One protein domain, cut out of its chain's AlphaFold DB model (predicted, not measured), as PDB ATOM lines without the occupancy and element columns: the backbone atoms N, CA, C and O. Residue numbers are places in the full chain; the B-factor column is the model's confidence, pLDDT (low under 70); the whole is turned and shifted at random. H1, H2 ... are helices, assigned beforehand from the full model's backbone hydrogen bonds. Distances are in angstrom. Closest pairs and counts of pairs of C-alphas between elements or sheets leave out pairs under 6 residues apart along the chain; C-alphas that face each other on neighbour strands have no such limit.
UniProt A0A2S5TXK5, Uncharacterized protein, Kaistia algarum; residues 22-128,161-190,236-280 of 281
ATOM      1  N   GLU A  22      13.539 142.862  19.822       56.59
ATOM      2  CA  GLU A  22      14.555 143.349  18.871       56.59
ATOM      3  C   GLU A  22      15.882 142.577  19.018       56.59
ATOM      4  O   GLU A  22      16.440 142.084  18.039       56.59
ATOM      5  N   ALA A  23      16.294 142.287  20.258       57.50
ATOM      6  CA  ALA A  23      17.485 141.476  20.541       57.50
ATOM      7  C   ALA A  23      17.368 140.021  20.028       57.50
ATOM      8  O   ALA A  23      18.341 139.431  19.559       57.50
ATOM      9  N   ALA A  24      16.165 139.434  20.065       60.97
ATOM     10  CA  ALA A  24      15.922 138.101  19.508       60.97
ATOM     11  C   ALA A  24      16.079 138.082  17.974       60.97
ATOM     12  O   ALA A  24      16.638 137.136  17.422       60.97
ATOM     13  N   THR A  25      15.648 139.149  17.292       68.12
ATOM     14  CA  THR A  25      15.785 139.281  15.832       68.12
ATOM     15  C   THR A  25      17.225 139.528  15.376       68.12
ATOM     16  O   THR A  25      17.576 139.226  14.238       68.12
ATOM     17  N   GLU A  26      18.079 140.026  16.265       79.19
ATOM     18  CA  GLU A  26      19.488 140.302  15.987       79.19
ATOM     19  C   GLU A  26      20.381 139.061  16.101       79.19
ATOM     20  O   GLU A  26      21.220 138.809  15.231       79.19
ATOM     21  N   MET A  27      20.165 138.220  17.120       88.62
ATOM     22  CA  MET A  27      20.838 136.916  17.204       88.62
ATOM     23  C   MET A  27      20.480 136.021  16.010       88.62
ATOM     24  O   MET A  27      21.335 135.287  15.501       88.62
ATOM     25  N   ASP A  28      19.245 136.127  15.510       92.31
ATOM     26  CA  ASP A  28      18.807 135.428  14.304       92.31
ATOM     27  C   ASP A  28      19.652 135.807  13.081       92.31
ATOM     28  O   ASP A  28      19.979 134.931  12.281       92.31
ATOM     29  N   ALA A  29      20.074 137.066  12.933       96.12
ATOM     30  CA  ALA A  29      20.920 137.478  11.813       96.12
ATOM     31  C   ALA A  29      22.291 136.776  11.834       96.12
ATOM     32  O   ALA A  29      22.753 136.293  10.797       96.12
ATOM     33  N   ILE A  30      22.908 136.631  13.014       97.81
ATOM     34  CA  ILE A  30      24.157 135.867  13.188       97.81
ATOM     35  C   ILE A  30      23.943 134.396  12.805       97.81
ATOM     36  O   ILE A  30      24.752 133.809  12.078       97.81
ATOM     37  N   VAL A  31      22.824 133.808  13.229       97.38
ATOM     38  CA  VAL A  31      22.440 132.439  12.862       97.38
ATOM     39  C   VAL A  31      22.232 132.303  11.348       97.38
ATOM     40  O   VAL A  31      22.676 131.319  10.753       97.38
ATOM     41  N   GLN A  32      21.619 133.286  10.682       97.94
ATOM     42  CA  GLN A  32      21.453 133.267   9.224       97.94
ATOM     43  C   GLN A  32      22.789 133.372   8.477       97.94
ATOM     44  O   GLN A  32      22.970 132.680   7.474       97.94
ATOM     45  N   ILE A  33      23.751 134.160   8.977       98.56
ATOM     46  CA  ILE A  33      25.119 134.183   8.431       98.56
ATOM     47  C   ILE A  33      25.735 132.780   8.495       98.56
ATOM     48  O   ILE A  33      26.299 132.305   7.507       98.56
ATOM     49  N   ALA A  34      25.589 132.090   9.631       98.50
ATOM     50  CA  ALA A  34      26.092 130.730   9.793       98.50
ATOM     51  C   ALA A  34      25.426 129.744   8.818       98.50
ATOM     52  O   ALA A  34      26.123 129.017   8.103       98.50
ATOM     53  N   ARG A  35      24.089 129.776   8.720       97.75
ATOM     54  CA  ARG A  35      23.284 128.925   7.822       97.75
ATOM     55  C   ARG A  35      23.571 129.138   6.342       97.75
ATOM     56  O   ARG A  35      23.545 128.179   5.577       97.75
ATOM     57  N   GLY A  36      23.846 130.373   5.937       97.88
ATOM     58  CA  GLY A  36      24.188 130.711   4.556       97.88
ATOM     59  C   GLY A  36      25.637 130.401   4.173       97.88
ATOM     60  O   GLY A  36      26.009 130.541   3.007       97.88
ATOM     61  N   SER A  37      26.482 130.009   5.131       98.56
ATOM     62  CA  SER A  37      27.908 129.799   4.891       98.56
ATOM     63  C   SER A  37      28.218 128.422   4.306       98.56
ATOM     64  O   SER A  37      27.522 127.443   4.552       98.56
ATOM     65  N   LYS A  38      29.355 128.289   3.610       98.44
ATOM     66  CA  LYS A  38      29.865 126.962   3.210       98.44
ATOM     67  C   LYS A  38      30.453 126.162   4.384       98.44
ATOM     68  O   LYS A  38      30.720 124.978   4.218       98.44
ATOM     69  N   CYS A  39      30.666 126.785   5.548       98.44
ATOM     70  CA  CYS A  39      31.146 126.097   6.751       98.44
ATOM     71  C   CYS A  39      30.122 125.059   7.237       98.44
ATOM     72  O   CYS A  39      30.502 123.959   7.630       98.44
ATOM     73  N   ILE A  40      28.822 125.370   7.135       97.62
ATOM     74  CA  ILE A  40      27.747 124.501   7.636       97.62
ATOM     75  C   ILE A  40      27.588 123.199   6.848       97.62
ATOM     76  O   ILE A  40      27.184 122.183   7.402       97.62
ATOM     77  N   SER A  41      27.921 123.225   5.560       97.00
ATOM     78  CA  SER A  41      27.812 122.080   4.657       97.00
ATOM     79  C   SER A  41      29.142 121.355   4.454       97.00
ATOM     80  O   SER A  41      29.223 120.485   3.589       97.00
ATOM     81  N   HIS A  42      30.197 121.742   5.177       98.25
ATOM     82  CA  HIS A  42      31.513 121.128   5.025       98.25
ATOM     83  C   HIS A  42      31.484 119.664   5.460       98.25
ATOM     84  O   HIS A  42      30.916 119.323   6.502       98.25
ATOM     85  N   GLU A  43      32.103 118.796   4.663       97.75
ATOM     86  CA  GLU A  43      32.284 117.389   5.003       97.75
ATOM     87  C   GLU A  43      33.630 117.223   5.709       97.75
ATOM     88  O   GLU A  43      34.693 117.284   5.093       97.75
ATOM     89  N   TRP A  44      33.578 117.023   7.023       97.31
ATOM     90  CA  TRP A  44      34.769 116.948   7.853       97.31
ATOM     91  C   TRP A  44      35.474 115.589   7.694       97.31
ATOM     92  O   TRP A  44      34.811 114.540   7.647       97.31
ATOM     93  N   PRO A  45      36.822 115.578   7.647       93.75
ATOM     94  CA  PRO A  45      37.617 114.387   7.366       93.75
ATOM     95  C   PRO A  45      37.508 113.333   8.478       93.75
ATOM     96  O   PRO A  45      36.786 113.479   9.460       93.75
ATOM     97  N   TYR A  46      38.225 112.216   8.324       92.69
ATOM     98  CA  TYR A  46      38.268 111.129   9.317       92.69
ATOM     99  C   TYR A  46      36.891 110.544   9.673       92.69
ATOM    100  O   TYR A  46      36.683 110.064  10.786       92.69
ATOM    101  N   ARG A  47      35.965 110.539   8.701       91.69
ATOM    102  CA  ARG A  47      34.586 110.038   8.849       91.69
ATOM    103  C   ARG A  47      33.771 110.806   9.898       91.69
ATOM    104  O   ARG A  47      32.851 110.237  10.481       91.69
ATOM    105  N   ARG A  48      34.100 112.080  10.138       94.62
ATOM    106  CA  ARG A  48      33.292 112.973  10.982       94.62
ATOM    107  C   ARG A  48      32.010 113.424  10.278       94.62
ATOM    108  O   ARG A  48      31.002 113.609  10.952       94.62
ATOM    109  N   GLY A  49      32.024 113.496   8.945       96.19
ATOM    110  CA  GLY A  49      30.850 113.848   8.145       96.19
ATOM    111  C   GLY A  49      30.500 115.327   8.283       96.19
ATOM    112  O   GLY A  49      31.356 116.139   8.620       96.19
ATOM    113  N   THR A  50      29.254 115.697   8.009       97.31
ATOM    114  CA  THR A  50      28.808 117.090   8.139       97.31
ATOM    115  C   THR A  50      28.526 117.443   9.595       97.31
ATOM    116  O   THR A  50      27.923 116.663  10.334       97.31
ATOM    117  N   ALA A  51      28.951 118.639  10.001       97.31
ATOM    118  CA  ALA A  51      28.624 119.185  11.309       97.31
ATOM    119  C   ALA A  51      27.101 119.316  11.499       97.31
ATOM    120  O   ALA A  51      26.395 119.678  10.554       97.31
ATOM    121  N   PRO A  52      26.569 119.109  12.716       97.69
ATOM    122  CA  PRO A  52      25.221 119.560  13.036       97.69
ATOM    123  C   PRO A  52      25.086 121.062  12.758       97.69
ATOM    124  O   PRO A  52      25.929 121.844  13.192       97.69
ATOM    125  N   SER A  53      24.017 121.493  12.085       97.75
ATOM    126  CA  SER A  53      23.797 122.922  11.805       97.75
ATOM    127  C   SER A  53      23.823 123.770  13.079       97.75
ATOM    128  O   SER A  53      24.516 124.783  13.129       97.75
ATOM    129  N   SER A  54      23.184 123.279  14.147       97.88
ATOM    130  CA  SER A  54      23.157 123.918  15.467       97.88
ATOM    131  C   SER A  54      24.549 124.102  16.086       97.88
ATOM    132  O   SER A  54      24.789 125.069  16.802       97.88
ATOM    133  N   TYR A  55      25.510 123.226  15.780       98.50
ATOM    134  CA  TYR A  55      26.891 123.402  16.229       98.50
ATOM    135  C   TYR A  55      27.538 124.628  15.575       98.50
ATOM    136  O   TYR A  55      28.122 125.457  16.265       98.50
ATOM    137  N   ILE A  56      27.398 124.779  14.257       98.75
ATOM    138  CA  ILE A  56      27.983 125.908  13.520       98.75
ATOM    139  C   ILE A  56      27.288 127.226  13.889       98.75
ATOM    140  O   ILE A  56      27.961 128.232  14.102       98.75
ATOM    141  N   GLU A  57      25.962 127.203  14.041       98.56
ATOM    142  CA  GLU A  57      25.159 128.336  14.525       98.56
ATOM    143  C   GLU A  57      25.584 128.769  15.937       98.56
ATOM    144  O   GLU A  57      25.856 129.945  16.182       98.56
ATOM    145  N   GLY A  58      25.717 127.813  16.857       98.31
ATOM    146  CA  GLY A  58      26.182 128.066  18.216       98.31
ATOM    147  C   GLY A  58      27.604 128.630  18.264       98.31
ATOM    148  O   GLY A  58      27.849 129.624  18.946       98.31
ATOM    149  N   MET A  59      28.541 128.055  17.502       98.88
ATOM    150  CA  MET A  59      29.921 128.554  17.433       98.88
ATOM    151  C   MET A  59      30.002 129.980  16.872       98.88
ATOM    152  O   MET A  59      30.831 130.765  17.336       98.88
ATOM    153  N   ALA A  60      29.136 130.338  15.917       98.81
ATOM    154  CA  ALA A  60      29.033 131.701  15.406       98.81
ATOM    155  C   ALA A  60      28.583 132.692  16.494       98.81
ATOM    156  O   ALA A  60      29.183 133.758  16.625       98.81
ATOM    157  N   LEU A  61      27.591 132.326  17.313       98.50
ATOM    158  CA  LEU A  61      27.123 133.153  18.433       98.50
ATOM    159  C   LEU A  61      28.176 133.304  19.539       98.50
ATOM    160  O   LEU A  61      28.378 134.408  20.041       98.50
ATOM    161  N   VAL A  62      28.900 132.232  19.888       98.69
ATOM    162  CA  VAL A  62      29.995 132.318  20.874       98.69
ATOM    163  C   VAL A  62      31.107 133.241  20.366       98.69
ATOM    164  O   VAL A  62      31.609 134.081  21.112       98.69
ATOM    165  N   PHE A  63      31.472 133.143  19.083       98.88
ATOM    166  CA  PHE A  63      32.436 134.069  18.489       98.88
ATOM    167  C   PHE A  63      31.922 135.518  18.487       98.88
ATOM    168  O   PHE A  63      32.682 136.424  18.823       98.88
ATOM    169  N   ALA A  64      30.647 135.742  18.148       98.62
ATOM    170  CA  ALA A  64      30.030 137.068  18.180       98.62
ATOM    171  C   ALA A  64      30.138 137.701  19.574       98.62
ATOM    172  O   ALA A  64      30.620 138.826  19.700       98.62
ATOM    173  N   ARG A  65      29.799 136.942  20.626       98.25
ATOM    174  CA  ARG A  65      29.972 137.356  22.026       98.25
ATOM    175  C   ARG A  65      31.422 137.734  22.328       98.25
ATOM    176  O   ARG A  65      31.679 138.781  22.914       98.25
ATOM    177  N   ALA A  66      32.387 136.913  21.914       98.50
ATOM    178  CA  ALA A  66      33.800 137.221  22.125       98.50
ATOM    179  C   ALA A  66      34.225 138.514  21.398       98.50
ATOM    180  O   ALA A  66      34.931 139.339  21.975       98.50
ATOM    181  N   ALA A  67      33.765 138.727  20.162       98.50
ATOM    182  CA  ALA A  67      34.051 139.937  19.389       98.50
ATOM    183  C   ALA A  67      33.409 141.203  19.991       98.50
ATOM    184  O   ALA A  67      34.007 142.275  19.926       98.50
ATOM    185  N   CYS A  68      32.231 141.068  20.604       98.19
ATOM    186  CA  CYS A  68      31.527 142.128  21.325       98.19
ATOM    187  C   CYS A  68      32.204 142.539  22.640       98.19
ATOM    188  O   CYS A  68      32.070 143.681  23.082       98.19
ATOM    189  N   HIS A  69      32.952 141.629  23.267       97.44
ATOM    190  CA  HIS A  69      33.561 141.849  24.578       97.44
ATOM    191  C   HIS A  69      35.082 141.625  24.556       97.44
ATOM    192  O   HIS A  69      35.591 140.764  25.282       97.44
ATOM    193  N   PRO A  70      35.837 142.415  23.767       97.69
ATOM    194  CA  PRO A  70      37.274 142.212  23.575       97.69
ATOM    195  C   PRO A  70      38.098 142.396  24.856       97.69
ATOM    196  O   PRO A  70      39.206 141.873  24.952       97.69
ATOM    197  N   ASP A  71      37.565 143.114  25.849       97.44
ATOM    198  CA  ASP A  71      38.255 143.403  27.108       97.44
ATOM    199  C   ASP A  71      38.182 142.262  28.131       97.44
ATOM    200  O   ASP A  71      38.937 142.261  29.110       97.44
ATOM    201  N   ARG A  72      37.313 141.264  27.906       97.56
ATOM    202  CA  ARG A  72      37.249 140.057  28.736       97.56
ATOM    203  C   ARG A  72      38.610 139.358  28.758       97.56
ATOM    204  O   ARG A  72      39.248 139.168  27.723       97.56
ATOM    205  N   THR A  73      39.065 138.950  29.939       98.19
ATOM    206  CA  THR A  73      40.414 138.388  30.117       98.19
ATOM    207  C   THR A  73      40.648 137.132  29.274       98.19
ATOM    208  O   THR A  73      41.717 136.982  28.685       98.19
ATOM    209  N   ASP A  74      39.656 136.246  29.182       98.56
ATOM    210  CA  ASP A  74      39.697 135.067  28.318       98.56
ATOM    211  C   ASP A  74      39.799 135.455  26.841       98.56
ATOM    212  O   ASP A  74      40.677 134.952  26.142       98.56
ATOM    213  N   VAL A  75      39.003 136.424  26.385       98.75
ATOM    214  CA  VAL A  75      39.054 136.907  24.999       98.75
ATOM    215  C   VAL A  75      40.422 137.499  24.674       98.75
ATOM    216  O   VAL A  75      40.988 137.152  23.641       98.75
ATOM    217  N   ARG A  76      41.014 138.296  25.573       98.69
ATOM    218  CA  ARG A  76      42.366 138.857  25.393       98.69
ATOM    219  C   ARG A  76      43.446 137.787  25.249       98.69
ATOM    220  O   ARG A  76      44.384 137.978  24.474       98.69
ATOM    221  N   ILE A  77      43.332 136.679  25.987       98.50
ATOM    222  CA  ILE A  77      44.229 135.523  25.836       98.50
ATOM    223  C   ILE A  77      44.046 134.910  24.450       98.50
ATOM    224  O   ILE A  77      45.023 134.681  23.736       98.50
ATOM    225  N   VAL A  78      42.794 134.663  24.062       98.81
ATOM    226  CA  VAL A  78      42.467 133.997  22.801       98.81
ATOM    227  C   VAL A  78      42.893 134.843  21.597       98.81
ATOM    228  O   VAL A  78      43.476 134.321  20.648       98.81
ATOM    229  N   SER A  79      42.687 136.158  21.673       98.81
ATOM    230  CA  SER A  79      43.042 137.130  20.642       98.81
ATOM    231  C   SER A  79      44.514 137.546  20.649       98.81
ATOM    232  O   SER A  79      44.899 138.360  19.815       98.81
ATOM    233  N   GLY A  80      45.329 137.090  21.606       98.69
ATOM    234  CA  GLY A  80      46.753 137.434  21.670       98.69
ATOM    235  C   GLY A  80      47.518 136.915  20.446       98.69
ATOM    236  O   GLY A  80      47.044 135.973  19.811       98.69
ATOM    237  N   PRO A  81      48.694 137.477  20.111       98.44
ATOM    238  CA  PRO A  81      49.488 136.992  18.988       98.44
ATOM    239  C   PRO A  81      49.941 135.546  19.232       98.44
ATOM    240  O   PRO A  81      50.032 135.076  20.370       98.44
ATOM    241  N   GLU A  82      50.209 134.810  18.163       98.00
ATOM    242  CA  GLU A  82      50.842 133.497  18.201       98.00
ATOM    243  C   GLU A  82      52.151 133.572  18.999       98.00
ATOM    244  O   GLU A  82      52.976 134.462  18.805       98.00
ATOM    245  N   SER A  83      52.296 132.674  19.971       97.62
ATOM    246  CA  SER A  83      53.260 132.848  21.065       97.62
ATOM    247  C   SER A  83      54.675 132.354  20.754       97.62
ATOM    248  O   SER A  83      55.594 132.582  21.541       97.62
ATOM    249  N   GLY A  84      54.863 131.608  19.668       97.50
ATOM    250  CA  GLY A  84      56.079 130.854  19.376       97.50
ATOM    251  C   GLY A  84      56.213 129.559  20.179       97.50
ATOM    252  O   GLY A  84      57.132 128.777  19.922       97.50
ATOM    253  N   GLN A  85      55.320 129.299  21.139       97.62
ATOM    254  CA  GLN A  85      55.442 128.194  22.086       97.62
ATOM    255  C   GLN A  85      54.752 126.933  21.570       97.62
ATOM    256  O   GLN A  85      53.591 126.662  21.876       97.62
ATOM    257  N   LEU A  86      55.505 126.106  20.841       97.50
ATOM    258  CA  LEU A  86      54.969 124.900  20.203       97.50
ATOM    259  C   LEU A  86      54.254 123.961  21.186       97.50
ATOM    260  O   LEU A  86      53.247 123.368  20.823       97.50
ATOM    261  N   ALA A  87      54.749 123.841  22.422       97.12
ATOM    262  CA  ALA A  87      54.194 122.934  23.426       97.12
ATOM    263  C   ALA A  87      52.841 123.387  23.997       97.12
ATOM    264  O   ALA A  87      52.038 122.535  24.369       97.12
ATOM    265  N   ALA A  88      52.591 124.698  24.050       96.12
ATOM    266  CA  ALA A  88      51.447 125.293  24.741       96.12
ATOM    267  C   ALA A  88      50.372 125.812  23.780       96.12
ATOM    268  O   ALA A  88      49.188 125.755  24.091       96.12
ATOM    269  N   ASP A  89      50.769 126.275  22.600       98.44
ATOM    270  CA  ASP A  89      49.910 127.073  21.740       98.44
ATOM    271  C   ASP A  89      49.607 126.373  20.409       98.44
ATOM    272  O   ASP A  89      50.490 126.144  19.576       98.44
ATOM    273  N   ALA A  90      48.324 126.096  20.171       98.62
ATOM    274  CA  ALA A  90      47.856 125.478  18.940       98.62
ATOM    275  C   ALA A  90      48.070 126.324  17.674       98.62
ATOM    276  O   ALA A  90      48.296 125.742  16.613       98.62
ATOM    277  N   LEU A  91      48.044 127.664  17.736       98.69
ATOM    278  CA  LEU A  91      48.348 128.475  16.545       98.69
ATOM    279  C   LEU A  91      49.824 128.338  16.161       98.69
ATOM    280  O   LEU A  91      50.140 128.342  14.973       98.69
ATOM    281  N   THR A  92      50.715 128.128  17.140       98.62
ATOM    282  CA  THR A  92      52.121 127.787  16.868       98.62
ATOM    283  C   THR A  92      52.214 126.452  16.134       98.62
ATOM    284  O   THR A  92      52.950 126.325  15.154       98.62
ATOM    285  N   VAL A  93      51.453 125.447  16.589       98.75
ATOM    286  CA  VAL A  93      51.386 124.140  15.921       98.75
ATOM    287  C   VAL A  93      50.916 124.332  14.478       98.75
ATOM    288  O   VAL A  93      51.609 123.906  13.559       98.75
ATOM    289  N   TYR A  94      49.815 125.048  14.262       98.69
ATOM    290  CA  TYR A  94      49.169 125.232  12.958       98.69
ATOM    291  C   TYR A  94      49.732 126.385  12.105       98.69
ATOM    292  O   TYR A  94      49.124 126.779  11.107       98.69
ATOM    293  N   ARG A  95      50.893 126.947  12.466       98.38
ATOM    294  CA  ARG A  95      51.444 128.147  11.813       98.38
ATOM    295  C   ARG A  95      51.550 127.998  10.295       98.38
ATOM    296  O   ARG A  95      51.246 128.934   9.560       98.38
ATOM    297  N   GLN A  96      51.990 126.833   9.817       98.25
ATOM    298  CA  GLN A  96      52.168 126.597   8.382       98.25
ATOM    299  C   GLN A  96      50.828 126.522   7.648       98.25
ATOM    300  O   GLN A  96      50.706 127.058   6.550       98.25
ATOM    301  N   GLU A  97      49.832 125.868   8.238       98.56
ATOM    302  CA  GLU A  97      48.479 125.748   7.705       98.56
ATOM    303  C   GLU A  97      47.821 127.127   7.590       98.56
ATOM    304  O   GLU A  97      47.361 127.494   6.511       98.56
ATOM    305  N   PHE A  98      47.881 127.939   8.649       98.69
ATOM    306  CA  PHE A  98      47.379 129.314   8.621       98.69
ATOM    307  C   PHE A  98      48.135 130.203   7.621       98.69
ATOM    308  O   PHE A  98      47.512 130.929   6.846       98.69
ATOM    309  N   SER A  99      49.468 130.109   7.566       98.06
ATOM    310  CA  SER A  99      50.286 130.891   6.627       98.06
ATOM    311  C   SER A  99      49.957 130.580   5.164       98.06
ATOM    312  O   SER A  99      49.811 131.504   4.366       98.06
ATOM    313  N   LYS A 100      49.758 129.301   4.812       98.38
ATOM    314  CA  LYS A 100      49.350 128.883   3.457       98.38
ATOM    315  C   LYS A 100      47.997 129.459   3.037       98.38
ATOM    316  O   LYS A 100      47.761 129.634   1.846       98.38
ATOM    317  N   LEU A 101      47.125 129.745   4.002       98.31
ATOM    318  CA  LEU A 101      45.799 130.319   3.786       98.31
ATOM    319  C   LEU A 101      45.780 131.854   3.875       98.31
ATOM    320  O   LEU A 101      44.716 132.451   3.748       98.31
ATOM    321  N   GLY A 102      46.929 132.503   4.096       98.06
ATOM    322  CA  GLY A 102      47.010 133.960   4.254       98.06
ATOM    323  C   GLY A 102      46.430 134.480   5.576       98.06
ATOM    324  O   GLY A 102      46.107 135.660   5.682       98.06
ATOM    325  N   MET A 103      46.294 133.619   6.585       98.12
ATOM    326  CA  MET A 103      45.725 133.948   7.894       98.12
ATOM    327  C   MET A 103      46.844 134.244   8.900       98.12
ATOM    328  O   MET A 103      47.289 133.367   9.638       98.12
ATOM    329  N   ALA A 104      47.345 135.480   8.907       97.62
ATOM    330  CA  ALA A 104      48.390 135.895   9.845       97.62
ATOM    331  C   ALA A 104      47.873 135.919  11.296       97.62
ATOM    332  O   ALA A 104      46.751 136.349  11.556       97.62
ATOM    333  N   ASN A 105      48.710 135.459  12.230       98.44
ATOM    334  CA  ASN A 105      48.406 135.380  13.664       98.44
ATOM    335  C   ASN A 105      49.489 136.046  14.528       98.44
ATOM    336  O   ASN A 105      49.524 135.842  15.731       98.44
ATOM    337  N   ASP A 106      50.403 136.810  13.937       97.56
ATOM    338  CA  ASP A 106      51.535 137.452  14.621       97.56
ATOM    339  C   ASP A 106      51.151 138.729  15.390       97.56
ATOM    340  O   ASP A 106      51.957 139.276  16.141       97.56
ATOM    341  N   THR A 107      49.907 139.184  15.240       98.06
ATOM    342  CA  THR A 107      49.382 140.399  15.865       98.06
ATOM    343  C   THR A 107      48.185 140.067  16.753       98.06
ATOM    344  O   THR A 107      47.370 139.205  16.426       98.06
ATOM    345  N   ALA A 108      48.060 140.754  17.888       98.38
ATOM    346  CA  ALA A 108      46.870 140.638  18.724       98.38
ATOM    347  C   ALA A 108      45.641 141.235  18.020       98.38
ATOM    348  O   ALA A 108      45.745 142.264  17.355       98.38
ATOM    349  N   GLY A 109      44.463 140.659  18.240       98.31
ATOM    350  CA  GLY A 109      43.191 141.277  17.876       98.31
ATOM    351  C   GLY A 109      42.181 140.310  17.281       98.31
ATOM    352  O   GLY A 109      42.331 139.088  17.325       98.31
ATOM    353  N   VAL A 110      41.124 140.887  16.708       98.38
ATOM    354  CA  VAL A 110      39.950 140.140  16.246       98.38
ATOM    355  C   VAL A 110      40.268 139.141  15.128       98.38
ATOM    356  O   VAL A 110      39.647 138.086  15.063       98.38
ATOM    357  N   ALA A 111      41.283 139.405  14.298       98.56
ATOM    358  CA  ALA A 111      41.734 138.450  13.288       98.56
ATOM    359  C   ALA A 111      42.273 137.161  13.933       98.56
ATOM    360  O   ALA A 111      41.811 136.074  13.599       98.56
ATOM    361  N   THR A 112      43.166 137.276  14.917       98.81
ATOM    362  CA  THR A 112      43.730 136.124  15.639       98.81
ATOM    363  C   THR A 112      42.688 135.423  16.513       98.81
ATOM    364  O   THR A 112      42.667 134.192  16.592       98.81
ATOM    365  N   LEU A 113      41.752 136.182  17.101       98.88
ATOM    366  CA  LEU A 113      40.565 135.624  17.761       98.88
ATOM    367  C   LEU A 113      39.768 134.746  16.786       98.88
ATOM    368  O   LEU A 113      39.516 133.576  17.062       98.88
ATOM    369  N   ARG A 114      39.425 135.288  15.615       98.81
ATOM    370  CA  ARG A 114      38.671 134.595  14.568       98.81
ATOM    371  C   ARG A 114      39.385 133.336  14.092       98.81
ATOM    372  O   ARG A 114      38.774 132.275  14.083       98.81
ATOM    373  N   HIS A 115      40.680 133.414  13.789       98.88
ATOM    374  CA  HIS A 115      41.477 132.255  13.379       98.88
ATOM    375  C   HIS A 115      41.530 131.172  14.470       98.88
ATOM    376  O   HIS A 115      41.450 129.982  14.167       98.88
ATOM    377  N   THR A 116      41.583 131.570  15.745       98.88
ATOM    378  CA  THR A 116      41.475 130.628  16.867       98.88
ATOM    379  C   THR A 116      40.131 129.905  16.861       98.88
ATOM    380  O   THR A 116      40.098 128.683  16.990       98.88
ATOM    381  N   TYR A 117      39.029 130.625  16.638       98.94
ATOM    382  CA  TYR A 117      37.700 130.022  16.522       98.94
ATOM    383  C   TYR A 117      37.543 129.144  15.272       98.94
ATOM    384  O   TYR A 117      36.859 128.127  15.340       98.94
ATOM    385  N   VAL A 118      38.217 129.453  14.159       98.94
ATOM    386  CA  VAL A 118      38.262 128.565  12.980       98.94
ATOM    387  C   VAL A 118      38.876 127.215  13.343       98.94
ATOM    388  O   VAL A 118      38.291 126.176  13.040       98.94
ATOM    389  N   LEU A 119      40.027 127.217  14.022       98.88
ATOM    390  CA  LEU A 119      40.659 125.975  14.475       98.88
ATOM    391  C   LEU A 119      39.806 125.261  15.529       98.88
ATOM    392  O   LEU A 119      39.702 124.035  15.508       98.88
ATOM    393  N   LEU A 120      39.157 126.017  16.416       98.81
ATOM    394  CA  LEU A 120      38.256 125.477  17.427       98.81
ATOM    395  C   LEU A 120      37.050 124.763  16.797       98.81
ATOM    396  O   LEU A 120      36.687 123.687  17.257       98.81
ATOM    397  N   ILE A 121      36.470 125.290  15.713       98.88
ATOM    398  CA  ILE A 121      35.391 124.607  14.977       98.88
ATOM    399  C   ILE A 121      35.873 123.241  14.456       98.88
ATOM    400  O   ILE A 121      35.211 122.217  14.643       98.88
ATOM    401  N   GLY A 122      37.064 123.196  13.853       98.69
ATOM    402  CA  GLY A 122      37.656 121.931  13.416       98.69
ATOM    403  C   GLY A 122      37.955 120.975  14.568       98.69
ATOM    404  O   GLY A 122      37.759 119.765  14.440       98.69
ATOM    405  N   LEU A 123      38.376 121.507  15.717       98.75
ATOM    406  CA  LEU A 123      38.618 120.715  16.915       98.75
ATOM    407  C   LEU A 123      37.329 120.078  17.445       98.75
ATOM    408  O   LEU A 123      37.320 118.877  17.685       98.75
ATOM    409  N   GLY A 124      36.230 120.824  17.574       98.44
ATOM    410  CA  GLY A 124      34.971 120.262  18.082       98.44
ATOM    411  C   GLY A 124      34.412 119.152  17.186       98.44
ATOM    412  O   GLY A 124      33.861 118.164  17.680       98.44
ATOM    413  N   MET A 125      34.638 119.233  15.871       98.25
ATOM    414  CA  MET A 125      34.337 118.122  14.964       98.25
ATOM    415  C   MET A 125      35.224 116.901  15.207       98.25
ATOM    416  O   MET A 125      34.740 115.770  15.146       98.25
ATOM    417  N   MET A 126      36.499 117.107  15.530       97.50
ATOM    418  CA  MET A 126      37.414 116.014  15.840       97.50
ATOM    419  C   MET A 126      37.210 115.394  17.219       97.50
ATOM    420  O   MET A 126      37.464 114.198  17.339       97.50
ATOM    421  N   GLU A 127      36.732 116.141  18.210       95.69
ATOM    422  CA  GLU A 127      36.512 115.625  19.566       95.69
ATOM    423  C   GLU A 127      35.145 114.945  19.703       95.69
ATOM    424  O   GLU A 127      35.055 113.797  20.131       95.69
ATOM    425  N   SER A 128      34.068 115.599  19.258       95.75
ATOM    426  CA  SER A 128      32.691 115.146  19.525       95.75
ATOM    427  C   SER A 128      31.796 115.086  18.286       95.75
ATOM    428  O   SER A 128      30.608 114.778  18.386       95.75
ATOM    429  N   ARG A 161      44.009 124.205  36.037       91.12
ATOM    430  CA  ARG A 161      45.187 124.634  36.804       91.12
ATOM    431  C   ARG A 161      46.257 125.301  35.938       91.12
ATOM    432  O   ARG A 161      47.158 125.923  36.490       91.12
ATOM    433  N   SER A 162      46.177 125.169  34.613       91.00
ATOM    434  CA  SER A 162      47.160 125.743  33.688       91.00
ATOM    435  C   SER A 162      47.030 127.263  33.558       91.00
ATOM    436  O   SER A 162      48.028 127.941  33.321       91.00
ATOM    437  N   ASN A 163      45.828 127.818  33.757       93.88
ATOM    438  CA  ASN A 163      45.591 129.257  33.714       93.88
ATOM    439  C   ASN A 163      44.399 129.640  34.618       93.88
ATOM    440  O   ASN A 163      43.315 129.081  34.447       93.88
ATOM    441  N   PRO A 164      44.541 130.610  35.543       96.50
ATOM    442  CA  PRO A 164      43.476 130.978  36.483       96.50
ATOM    443  C   PRO A 164      42.182 131.466  35.812       96.50
ATOM    444  O   PRO A 164      41.107 131.321  36.394       96.50
ATOM    445  N   VAL A 165      42.252 131.987  34.581       97.62
ATOM    446  CA  VAL A 165      41.068 132.406  33.813       97.62
ATOM    447  C   VAL A 165      40.109 131.244  33.567       97.62
ATOM    448  O   VAL A 165      38.898 131.439  33.615       97.62
ATOM    449  N   LEU A 166      40.621 130.024  33.390       98.06
ATOM    450  CA  LEU A 166      39.796 128.831  33.186       98.06
ATOM    451  C   LEU A 166      38.900 128.544  34.398       98.06
ATOM    452  O   LEU A 166      37.729 128.194  34.247       98.06
ATOM    453  N   MET A 167      39.426 128.723  35.613       97.25
ATOM    454  CA  MET A 167      38.643 128.550  36.841       97.25
ATOM    455  C   MET A 167      37.694 129.723  37.093       97.25
ATOM    456  O   MET A 167      36.611 129.503  37.629       97.25
ATOM    457  N   SER A 168      38.045 130.936  36.650       97.25
ATOM    458  CA  SER A 168      37.116 132.073  36.661       97.25
ATOM    459  C   SER A 168      35.918 131.824  35.747       97.25
ATOM    460  O   SER A 168      34.786 131.952  36.199       97.25
ATOM    461  N   LEU A 169      36.153 131.381  34.503       97.81
ATOM    462  CA  LEU A 169      35.082 131.011  33.572       97.81
ATOM    463  C   LEU A 169      34.173 129.944  34.182       97.81
ATOM    464  O   LEU A 169      32.953 130.083  34.164       97.81
ATOM    465  N   PHE A 170      34.759 128.897  34.770       97.75
ATOM    466  CA  PHE A 170      33.976 127.847  35.415       97.75
ATOM    467  C   PHE A 170      33.100 128.397  36.550       97.75
ATOM    468  O   PHE A 170      31.915 128.065  36.624       97.75
ATOM    469  N   ALA A 171      33.651 129.262  37.402       97.38
ATOM    470  CA  ALA A 171      32.908 129.879  38.495       97.38
ATOM    471  C   ALA A 171      31.774 130.791  37.996       97.38
ATOM    472  O   ALA A 171      30.664 130.723  38.526       97.38
ATOM    473  N   ASP A 172      32.020 131.611  36.974       97.50
ATOM    474  CA  ASP A 172      31.035 132.564  36.456       97.50
ATOM    475  C   ASP A 172      29.846 131.863  35.786       97.50
ATOM    476  O   ASP A 172      28.694 132.188  36.089       97.50
ATOM    477  N   TYR A 173      30.099 130.842  34.962       97.88
ATOM    478  CA  TYR A 173      29.026 130.041  34.368       97.88
ATOM    479  C   TYR A 173      28.282 129.193  35.403       97.88
ATOM    480  O   TYR A 173      27.058 129.100  35.345       97.88
ATOM    481  N   SER A 174      28.980 128.629  36.395       96.94
ATOM    482  CA  SER A 174      28.324 127.894  37.491       96.94
ATOM    483  C   SER A 174      27.401 128.791  38.323       96.94
ATOM    484  O   SER A 174      26.403 128.320  38.861       96.94
ATOM    485  N   ALA A 175      27.716 130.084  38.411       96.81
ATOM    486  CA  ALA A 175      26.891 131.092  39.068       96.81
ATOM    487  C   ALA A 175      25.790 131.679  38.160       96.81
ATOM    488  O   ALA A 175      25.075 132.582  38.594       96.81
ATOM    489  N   GLY A 176      25.652 131.204  36.916       93.06
ATOM    490  CA  GLY A 176      24.642 131.678  35.967       93.06
ATOM    491  C   GLY A 176      24.872 133.106  35.468       93.06
ATOM    492  O   GLY A 176      23.918 133.772  35.077       93.06
ATOM    493  N   LYS A 177      26.116 133.602  35.498       89.69
ATOM    494  CA  LYS A 177      26.444 134.971  35.059       89.69
ATOM    495  C   LYS A 177      26.563 135.128  33.542       89.69
ATOM    496  O   LYS A 177      26.672 136.253  33.069       89.69
ATOM    497  N   SER A 178      26.550 134.019  32.807       90.44
ATOM    498  CA  SER A 178      26.685 133.979  31.352       90.44
ATOM    499  C   SER A 178      25.696 132.974  30.771       90.44
ATOM    500  O   SER A 178      25.519 131.888  31.331       90.44
ATOM    501  N   ASP A 179      25.068 133.309  29.643       93.44
ATOM    502  CA  ASP A 179      24.152 132.398  28.953       93.44
ATOM    503  C   ASP A 179      24.930 131.245  28.292       93.44
ATOM    504  O   ASP A 179      25.949 131.448  27.625       93.44
ATOM    505  N   CYS A 180      24.431 130.026  28.461       96.62
ATOM    506  CA  CYS A 180      24.980 128.801  27.897       96.62
ATOM    507  C   CYS A 180      24.787 128.640  26.383       96.62
ATOM    508  O   CYS A 180      25.393 127.733  25.806       96.62
ATOM    509  N   LEU A 181      23.936 129.463  25.758       95.88
ATOM    510  CA  LEU A 181      23.506 129.362  24.357       95.88
ATOM    511  C   LEU A 181      22.972 127.966  24.004       95.88
ATOM    512  O   LEU A 181      23.085 127.499  22.871       95.88
ATOM    513  N   LEU A 182      22.401 127.268  24.990       95.38
ATOM    514  CA  LEU A 182      22.036 125.860  24.863       95.38
ATOM    515  C   LEU A 182      21.038 125.633  23.721       95.38
ATOM    516  O   LEU A 182      21.219 124.706  22.936       95.38
ATOM    517  N   SER A 183      20.028 126.495  23.590       93.69
ATOM    518  CA  SER A 183      19.021 126.413  22.525       93.69
ATOM    519  C   SER A 183      19.647 126.440  21.128       93.69
ATOM    520  O   SER A 183      19.234 125.666  20.263       93.69
ATOM    521  N   SER A 184      20.682 127.259  20.928       94.88
ATOM    522  CA  SER A 184      21.384 127.393  19.649       94.88
ATOM    523  C   SER A 184      22.203 126.158  19.292       94.88
ATOM    524  O   SER A 184      22.294 125.811  18.121       94.88
ATOM    525  N   PHE A 185      22.767 125.464  20.283       96.19
ATOM    526  CA  PHE A 185      23.542 124.238  20.062       96.19
ATOM    527  C   PHE A 185      22.680 122.973  20.026       96.19
ATOM    528  O   PHE A 185      23.071 121.986  19.397       96.19
ATOM    529  N   GLN A 186      21.517 122.979  20.682       93.69
ATOM    530  CA  GLN A 186      20.720 121.776  20.895       93.69
ATOM    531  C   GLN A 186      20.190 121.180  19.592       93.69
ATOM    532  O   GLN A 186      20.381 119.986  19.358       93.69
ATOM    533  N   GLY A 187      19.550 121.988  18.740       90.69
ATOM    534  CA  GLY A 187      18.926 121.510  17.502       90.69
ATOM    535  C   GLY A 187      18.131 120.212  17.718       90.69
ATOM    536  O   GLY A 187      17.245 120.143  18.568       90.69
ATOM    537  N   HIS A 188      18.496 119.156  16.984       89.38
ATOM    538  CA  HIS A 188      17.959 117.795  17.150       89.38
ATOM    539  C   HIS A 188      18.977 116.807  17.745       89.38
ATOM    540  O   HIS A 188      18.859 115.593  17.566       89.38
ATOM    541  N   LEU A 189      20.016 117.311  18.411       91.69
ATOM    542  CA  LEU A 189      21.082 116.482  18.951       91.69
ATOM    543  C   LEU A 189      20.615 115.685  20.166       91.69
ATOM    544  O   LEU A 189      19.977 116.195  21.084       91.69
ATOM    545  N   THR A 190      21.017 114.417  20.188       86.25
ATOM    546  CA  THR A 190      20.896 113.543  21.353       86.25
ATOM    547  C   THR A 190      22.226 112.844  21.579       86.25
ATOM    548  O   THR A 190      22.715 112.156  20.676       86.25
ATOM    549  N   LEU A 236      43.100 125.985  24.038       98.50
ATOM    550  CA  LEU A 236      43.746 125.898  22.727       98.50
ATOM    551  C   LEU A 236      45.012 126.773  22.642       98.50
ATOM    552  O   LEU A 236      46.003 126.402  22.011       98.50
ATOM    553  N   ARG A 237      44.982 127.940  23.291       98.44
ATOM    554  CA  ARG A 237      46.032 128.965  23.210       98.44
ATOM    555  C   ARG A 237      47.082 128.857  24.311       98.44
ATOM    556  O   ARG A 237      48.198 129.324  24.111       98.44
ATOM    557  N   GLN A 238      46.739 128.269  25.457       97.81
ATOM    558  CA  GLN A 238      47.616 128.199  26.637       97.81
ATOM    559  C   GLN A 238      48.072 126.774  26.986       97.81
ATOM    560  O   GLN A 238      49.078 126.593  27.667       97.81
ATOM    561  N   HIS A 239      47.336 125.759  26.536       97.50
ATOM    562  CA  HIS A 239      47.608 124.349  26.803       97.50
ATOM    563  C   HIS A 239      47.142 123.422  25.662       97.50
ATOM    564  O   HIS A 239      46.804 122.264  25.889       97.50
ATOM    565  N   GLY A 240      47.101 123.918  24.426       97.06
ATOM    566  CA  GLY A 240      46.607 123.203  23.246       97.06
ATOM    567  C   GLY A 240      47.702 122.804  22.261       97.06
ATOM    568  O   GLY A 240      47.391 122.263  21.209       97.06
ATOM    569  N   GLY A 241      48.969 123.097  22.560       97.00
ATOM    570  CA  GLY A 241      50.099 122.841  21.666       97.00
ATOM    571  C   GLY A 241      50.480 121.358  21.521       97.00
ATOM    572  O   GLY A 241      49.718 120.443  21.824       97.00
ATOM    573  N   SER A 242      51.705 121.086  21.068       97.12
ATOM    574  CA  SER A 242      52.207 119.738  20.749       97.12
ATOM    575  C   SER A 242      52.269 118.771  21.937       97.12
ATOM    576  O   SER A 242      52.387 117.559  21.731       97.12
ATOM    577  N   SER A 243      52.182 119.293  23.159       95.56
ATOM    578  CA  SER A 243      52.158 118.525  24.409       95.56
ATOM    579  C   SER A 243      50.911 118.825  25.250       95.56
ATOM    580  O   SER A 243      50.893 118.499  26.431       95.56
ATOM    581  N   GLY A 244      49.918 119.487  24.652       94.88
ATOM    582  CA  GLY A 244      48.717 119.959  25.326       94.88
ATOM    583  C   GLY A 244      47.582 118.939  25.394       94.88
ATOM    584  O   GLY A 244      47.740 117.779  25.000       94.88
ATOM    585  N   GLU A 245      46.430 119.433  25.849       95.44
ATOM    586  CA  GLU A 245      45.192 118.682  26.102       95.44
ATOM    587  C   GLU A 245      44.731 117.916  24.852       95.44
ATOM    588  O   GLU A 245      44.471 116.717  24.881       95.44
ATOM    589  N   PHE A 246      44.707 118.593  23.703       96.81
ATOM    590  CA  PHE A 246      44.012 118.096  22.522       96.81
ATOM    591  C   PHE A 246      44.889 117.205  21.644       96.81
ATOM    592  O   PHE A 246      45.692 117.672  20.824       96.81
ATOM    593  N   ASN A 247      44.686 115.890  21.731       95.75
ATOM    594  CA  ASN A 247      45.336 114.943  20.828       95.75
ATOM    595  C   ASN A 247      45.080 115.238  19.323       95.75
ATOM    596  O   ASN A 247      46.027 115.089  18.542       95.75
ATOM    597  N   PRO A 248      43.885 115.677  18.872       97.25
ATOM    598  CA  PRO A 248      43.674 116.098  17.488       97.25
ATOM    599  C   PRO A 248      44.562 117.265  17.056       97.25
ATOM    600  O   PRO A 248      45.054 117.249  15.931       97.25
ATOM    601  N   ILE A 249      44.845 118.234  17.932       98.44
ATOM    602  CA  ILE A 249      45.776 119.328  17.613       98.44
ATOM    603  C   ILE A 249      47.202 118.794  17.494       98.44
ATOM    604  O   ILE A 249      47.883 119.046  16.500       98.44
ATOM    605  N   ARG A 250      47.632 117.963  18.451       97.31
ATOM    606  CA  ARG A 250      48.961 117.328  18.443       97.31
ATOM    607  C   ARG A 250      49.216 116.507  17.178       97.31
ATOM    608  O   ARG A 250      50.335 116.491  16.667       97.31
ATOM    609  N   LYS A 251      48.181 115.836  16.668       97.00
ATOM    610  CA  LYS A 251      48.222 115.028  15.438       97.00
ATOM    611  C   LYS A 251      47.872 115.807  14.168       97.00
ATOM    612  O   LYS A 251      47.836 115.194  13.104       97.00
ATOM    613  N   ARG A 252      47.622 117.118  14.261       97.31
ATOM    614  CA  ARG A 252      47.205 117.984  13.143       97.31
ATOM    615  C   ARG A 252      45.954 117.480  12.409       97.31
ATOM    616  O   ARG A 252      45.889 117.491  11.185       97.31
ATOM    617  N   GLN A 253      44.984 116.976  13.163       97.62
ATOM    618  CA  GLN A 253      43.751 116.387  12.639       97.62
ATOM    619  C   GLN A 253      42.586 117.376  12.573       97.62
ATOM    620  O   GLN A 253      41.689 117.183  11.757       97.62
ATOM    621  N   ALA A 254      42.579 118.411  13.418       98.06
ATOM    622  CA  ALA A 254      41.600 119.489  13.302       98.06
ATOM    623  C   ALA A 254      41.876 120.271  12.011       98.06
ATOM    624  O   ALA A 254      43.014 120.657  11.753       98.06
ATOM    625  N   GLU A 255      40.861 120.484  11.185       97.88
ATOM    626  CA  GLU A 255      41.020 121.192   9.916       97.88
ATOM    627  C   GLU A 255      40.828 122.704  10.103       97.88
ATOM    628  O   GLU A 255      39.898 123.142  10.778       97.88
ATOM    629  N   VAL A 256      41.690 123.508   9.471       98.38
ATOM    630  CA  VAL A 256      41.496 124.961   9.330       98.38
ATOM    631  C   VAL A 256      40.779 125.207   8.007       98.38
ATOM    632  O   VAL A 256      41.401 125.144   6.947       98.38
ATOM    633  N   PHE A 257      39.473 125.471   8.061       98.44
ATOM    634  CA  PHE A 257      38.650 125.605   6.860       98.44
ATOM    635  C   PHE A 257      38.347 127.079   6.513       98.44
ATOM    636  O   PHE A 257      37.628 127.747   7.265       98.44
ATOM    637  N   PRO A 258      38.816 127.608   5.361       98.56
ATOM    638  CA  PRO A 258      38.649 129.022   5.003       98.56
ATOM    639  C   PRO A 258      37.209 129.523   4.928       98.56
ATOM    640  O   PRO A 258      36.957 130.704   5.154       98.56
ATOM    641  N   ALA A 259      36.233 128.663   4.628       98.69
ATOM    642  CA  ALA A 259      34.851 129.129   4.612       98.69
ATOM    643  C   ALA A 259      34.287 129.375   6.018       98.69
ATOM    644  O   ALA A 259      33.403 130.217   6.164       98.69
ATOM    645  N   CYS A 260      34.800 128.689   7.046       98.81
ATOM    646  CA  CYS A 260      34.477 129.021   8.434       98.81
ATOM    647  C   CYS A 260      35.092 130.369   8.821       98.81
ATOM    648  O   CYS A 260      34.437 131.174   9.473       98.81
ATOM    649  N   ASP A 261      36.299 130.666   8.340       98.81
ATOM    650  CA  ASP A 261      36.923 131.980   8.518       98.81
ATOM    651  C   ASP A 261      36.107 133.112   7.865       98.81
ATOM    652  O   ASP A 261      35.877 134.160   8.476       98.81
ATOM    653  N   GLY A 262      35.614 132.875   6.644       98.81
ATOM    654  CA  GLY A 262      34.713 133.786   5.938       98.81
ATOM    655  C   GLY A 262      33.385 133.995   6.672       98.81
ATOM    656  O   GLY A 262      32.961 135.134   6.841       98.81
ATOM    657  N   MET A 263      32.773 132.916   7.175       98.88
ATOM    658  CA  MET A 263      31.564 132.983   8.005       98.88
ATOM    659  C   MET A 263      31.785 133.854   9.244       98.88
ATOM    660  O   MET A 263      31.034 134.799   9.474       98.88
ATOM    661  N   LEU A 264      32.831 133.571  10.026       98.88
ATOM    662  CA  LEU A 264      33.116 134.325  11.245       98.88
ATOM    663  C   LEU A 264      33.490 135.779  10.945       98.88
ATOM    664  O   LEU A 264      33.172 136.663  11.731       98.88
ATOM    665  N   LYS A 265      34.099 136.068   9.789       98.88
ATOM    666  CA  LYS A 265      34.302 137.456   9.364       98.88
ATOM    667  C   LYS A 265      32.987 138.172   9.084       98.88
ATOM    668  O   LYS A 265      32.832 139.300   9.528       98.88
ATOM    669  N   SER A 266      32.033 137.534   8.411       98.81
ATOM    670  CA  SER A 266      30.705 138.130   8.227       98.81
ATOM    671  C   SER A 266      30.002 138.386   9.564       98.81
ATOM    672  O   SER A 266      29.379 139.430   9.721       98.81
ATOM    673  N   VAL A 267      30.153 137.488  10.543       98.75
ATOM    674  CA  VAL A 267      29.651 137.704  11.913       98.75
ATOM    675  C   VAL A 267      30.339 138.896  12.579       98.75
ATOM    676  O   VAL A 267      29.664 139.751  13.143       98.75
ATOM    677  N   GLN A 268      31.669 138.984  12.483       98.50
ATOM    678  CA  GLN A 268      32.443 140.112  13.002       98.50
ATOM    679  C   GLN A 268      31.969 141.439  12.395       98.50
ATOM    680  O   GLN A 268      31.712 142.393  13.123       98.50
ATOM    681  N   ASP A 269      31.864 141.497  11.067       98.56
ATOM    682  CA  ASP A 269      31.449 142.700  10.348       98.56
ATOM    683  C   ASP A 269      30.018 143.103  10.761       98.56
ATOM    684  O   ASP A 269      29.731 144.290  10.923       98.56
ATOM    685  N   TYR A 270      29.138 142.124  11.005       98.12
ATOM    686  CA  TYR A 270      27.774 142.363  11.474       98.12
ATOM    687  C   TYR A 270      27.730 142.994  12.873       98.12
ATOM    688  O   TYR A 270      27.109 144.046  13.018       98.12
ATOM    689  N   VAL A 271      28.416 142.424  13.873       97.56
ATOM    690  CA  VAL A 271      28.412 142.978  15.247       97.56
ATOM    691  C   VAL A 271      29.134 144.324  15.347       97.56
ATOM    692  O   VAL A 271      28.813 145.142  16.200       97.56
ATOM    693  N   GLN A 272      30.090 144.598  14.454       96.25
ATOM    694  CA  GLN A 272      30.730 145.914  14.362       96.25
ATOM    695  C   GLN A 272      29.787 146.976  13.786       96.25
ATOM    696  O   GLN A 272      29.854 148.136  14.188       96.25
ATOM    697  N   ALA A 273      28.919 146.589  12.849       96.94
ATOM    698  CA  ALA A 273      27.909 147.474  12.276       96.94
ATOM    699  C   ALA A 273      26.675 147.653  13.183       96.94
ATOM    700  O   ALA A 273      25.999 148.672  13.067       96.94
ATOM    701  N   HIS A 274      26.414 146.697  14.080       95.31
ATOM    702  CA  HIS A 274      25.257 146.660  14.982       95.31
ATOM    703  C   HIS A 274      25.735 146.412  16.428       95.31
ATOM    704  O   HIS A 274      25.695 145.285  16.923       95.31
ATOM    705  N   PRO A 275      26.291 147.436  17.103       92.88
ATOM    706  CA  PRO A 275      26.857 147.282  18.446       92.88
ATOM    707  C   PRO A 275      25.805 147.023  19.539       92.88
ATOM    708  O   PRO A 275      26.148 146.576  20.630       92.88
ATOM    709  N   ASP A 276      24.536 147.304  19.266       91.69
ATOM    710  CA  ASP A 276      23.371 146.973  20.089       91.69
ATOM    711  C   ASP A 276      23.195 145.464  20.301       91.69
ATOM    712  O   ASP A 276      22.903 145.042  21.424       91.69
ATOM    713  N   VAL A 277      23.535 144.656  19.293       92.75
ATOM    714  CA  VAL A 277      23.538 143.183  19.371       92.75
ATOM    715  C   VAL A 277      24.398 142.677  20.530       92.75
ATOM    716  O   VAL A 277      24.092 141.663  21.158       92.75
ATOM    717  N   CYS A 278      25.468 143.404  20.865       92.62
ATOM    718  CA  CYS A 278      26.387 143.039  21.937       92.62
ATOM    719  C   CYS A 278      25.770 143.104  23.340       92.62
ATOM    720  O   CYS A 278      26.353 142.570  24.275       92.62
ATOM    721  N   VAL A 279      24.618 143.758  23.520       87.00
ATOM    722  CA  VAL A 279      23.911 143.778  24.811       87.00
ATOM    723  C   VAL A 279      23.170 142.459  25.055       87.00
ATOM    724  O   VAL A 279      22.963 142.077  26.207       87.00
ATOM    725  N   GLY A 280      22.761 141.774  23.984       79.94
ATOM    726  CA  GLY A 280      22.016 140.516  24.044       79.94
ATOM    727  C   GLY A 280      22.880 139.252  24.029       79.94
ATOM    728  O   GLY A 280      22.335 138.160  24.191       79.94
TER     729      GLY A 280
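This is residues 22 to 128, 161 to 190 and 236 to 280 of the 281 residues of an uncharacterized protein of Kaistia algarum (UniProt A0A2S5TXK5). The core is an antiparallel pair of long helices, H2 and H6, side by side, with two more, H10 and H1, set steeply over one side of it: H10 crosses both, and H1 runs nearly alongside H10 and crosses H2. Of the short helices, H8 and H11 pack on H2 near its two ends, H3 and H9 pack on H6, and H4 and H5 lie farther out beyond H6, while H7 lies away from the core past H3, with residues 170 to 176 sticking out. The printed part has 182 residues, with eleven named helices, H1 to H11 in order along the chain, and no named strand: the class is all helix. The whole is compact, with a radius of gyration of the C-alphas of 15.7 A, and rounded, spanning 44 by 36 by 33 A.

H6, residues 110 to 128, is the longest helix, and its centre is the nearest to the mean of the C-alphas, at 4.3 A. It touches H2, residues 53 to 68, at a shallow tilt of 29 degrees, opposite ways; the closest C-alphas, those of Ala 67 and Val 110, are 6.7 A apart. H2 is the hub, touching five other helices. H10, residues 258 to 273, touches H2 at a steep tilt of 47 degrees, the same way, closest at the C-alphas of Ala 64 and Val 267, 6.3 A apart. With residues 258 to 265 alone H10 touches H6, at a steep tilt of 49 degrees, opposite ways; the closest C-alphas, those of Val 118 and Asp 261, are 5.8 A apart. H1, residues 22 to 35, touches H2 at a steep tilt of 58 degrees, opposite ways, with the C-alphas of Val 31 and Glu 57 closest at 5.2 A. H1 touches H10 at a shallow tilt of 20 degrees, opposite ways, closest at the C-alphas of Ile 30 and Val 267, 5.9 A apart. H8, residues 182 to 186, touches residues 54 to 58 of H2, closest at the C-alphas of Ser 54 and Phe 185, 4.6 A apart. H11, residues 275 to 279, touches residues 64 to 68 of H2, closest at the C-alphas of Cys 68 and Cys 278, 5.3 A apart. H3, residues 73 to 78, touches H6 about perpendicular, at 79 degrees; the closest C-alphas, those of Val 78 and Leu 113, are 5.6 A apart. H7, residues 164 to 174, only just touches H3, with 3 pairs of C-alphas within 8 A, the closest being those of Asp 74 and Val 165, 6.3 A apart. H9, residues 247 to 250, touches residues 123 to 127 of H6, closest at the C-alphas of Met 126 and Pro 248, 6.5 A apart. H4, residues 90 to 93, only just touches H9, with 3 pairs of C-alphas within 8 A, closest at Ala 90 and Ile 249, 6.6 A. H5, residues 95 to 100, touches no helix and meets H4 only through their link. Every O i to N i+4 pair is within hydrogen-bond range in H2, H3, H5, H6, H7, H8 and H10, while H4 and H9 are too short for any O i to N i+4 pair; the figure is 8 of 10 in H1 and 0 of 1 in H11, where 2 of 2 O i to N i+3 pairs are within range.

H1 begins at C-alpha 22 (14.555, 143.349, 18.871) and measures 20.2 A from first to last C-alpha. H2 measures 22.8 A, H6 26.2 A, H7 15.5 A and H10 22.6 A. H6 begins at C-alpha 110 (39.950, 140.140, 16.246), and H11 ends at C-alpha 279 (23.911, 143.778, 24.811).

The C-alphas of Glu 22 and Ser 243 are the two farthest apart, at 45.4 A. Residues 129 to 160 and 191 to 235 are not printed; the C-alpha gaps are 23.3 A from 128 to 161 and 26.0 A from 190 to 236. The links H1 to H2 and H3 to H4 are long; in the first, residues 43 to 44 pair with residues 49 to 50, antiparallel. Mean pLDDT of the printed part is 96.0, and residues 22 to 25 are under 70.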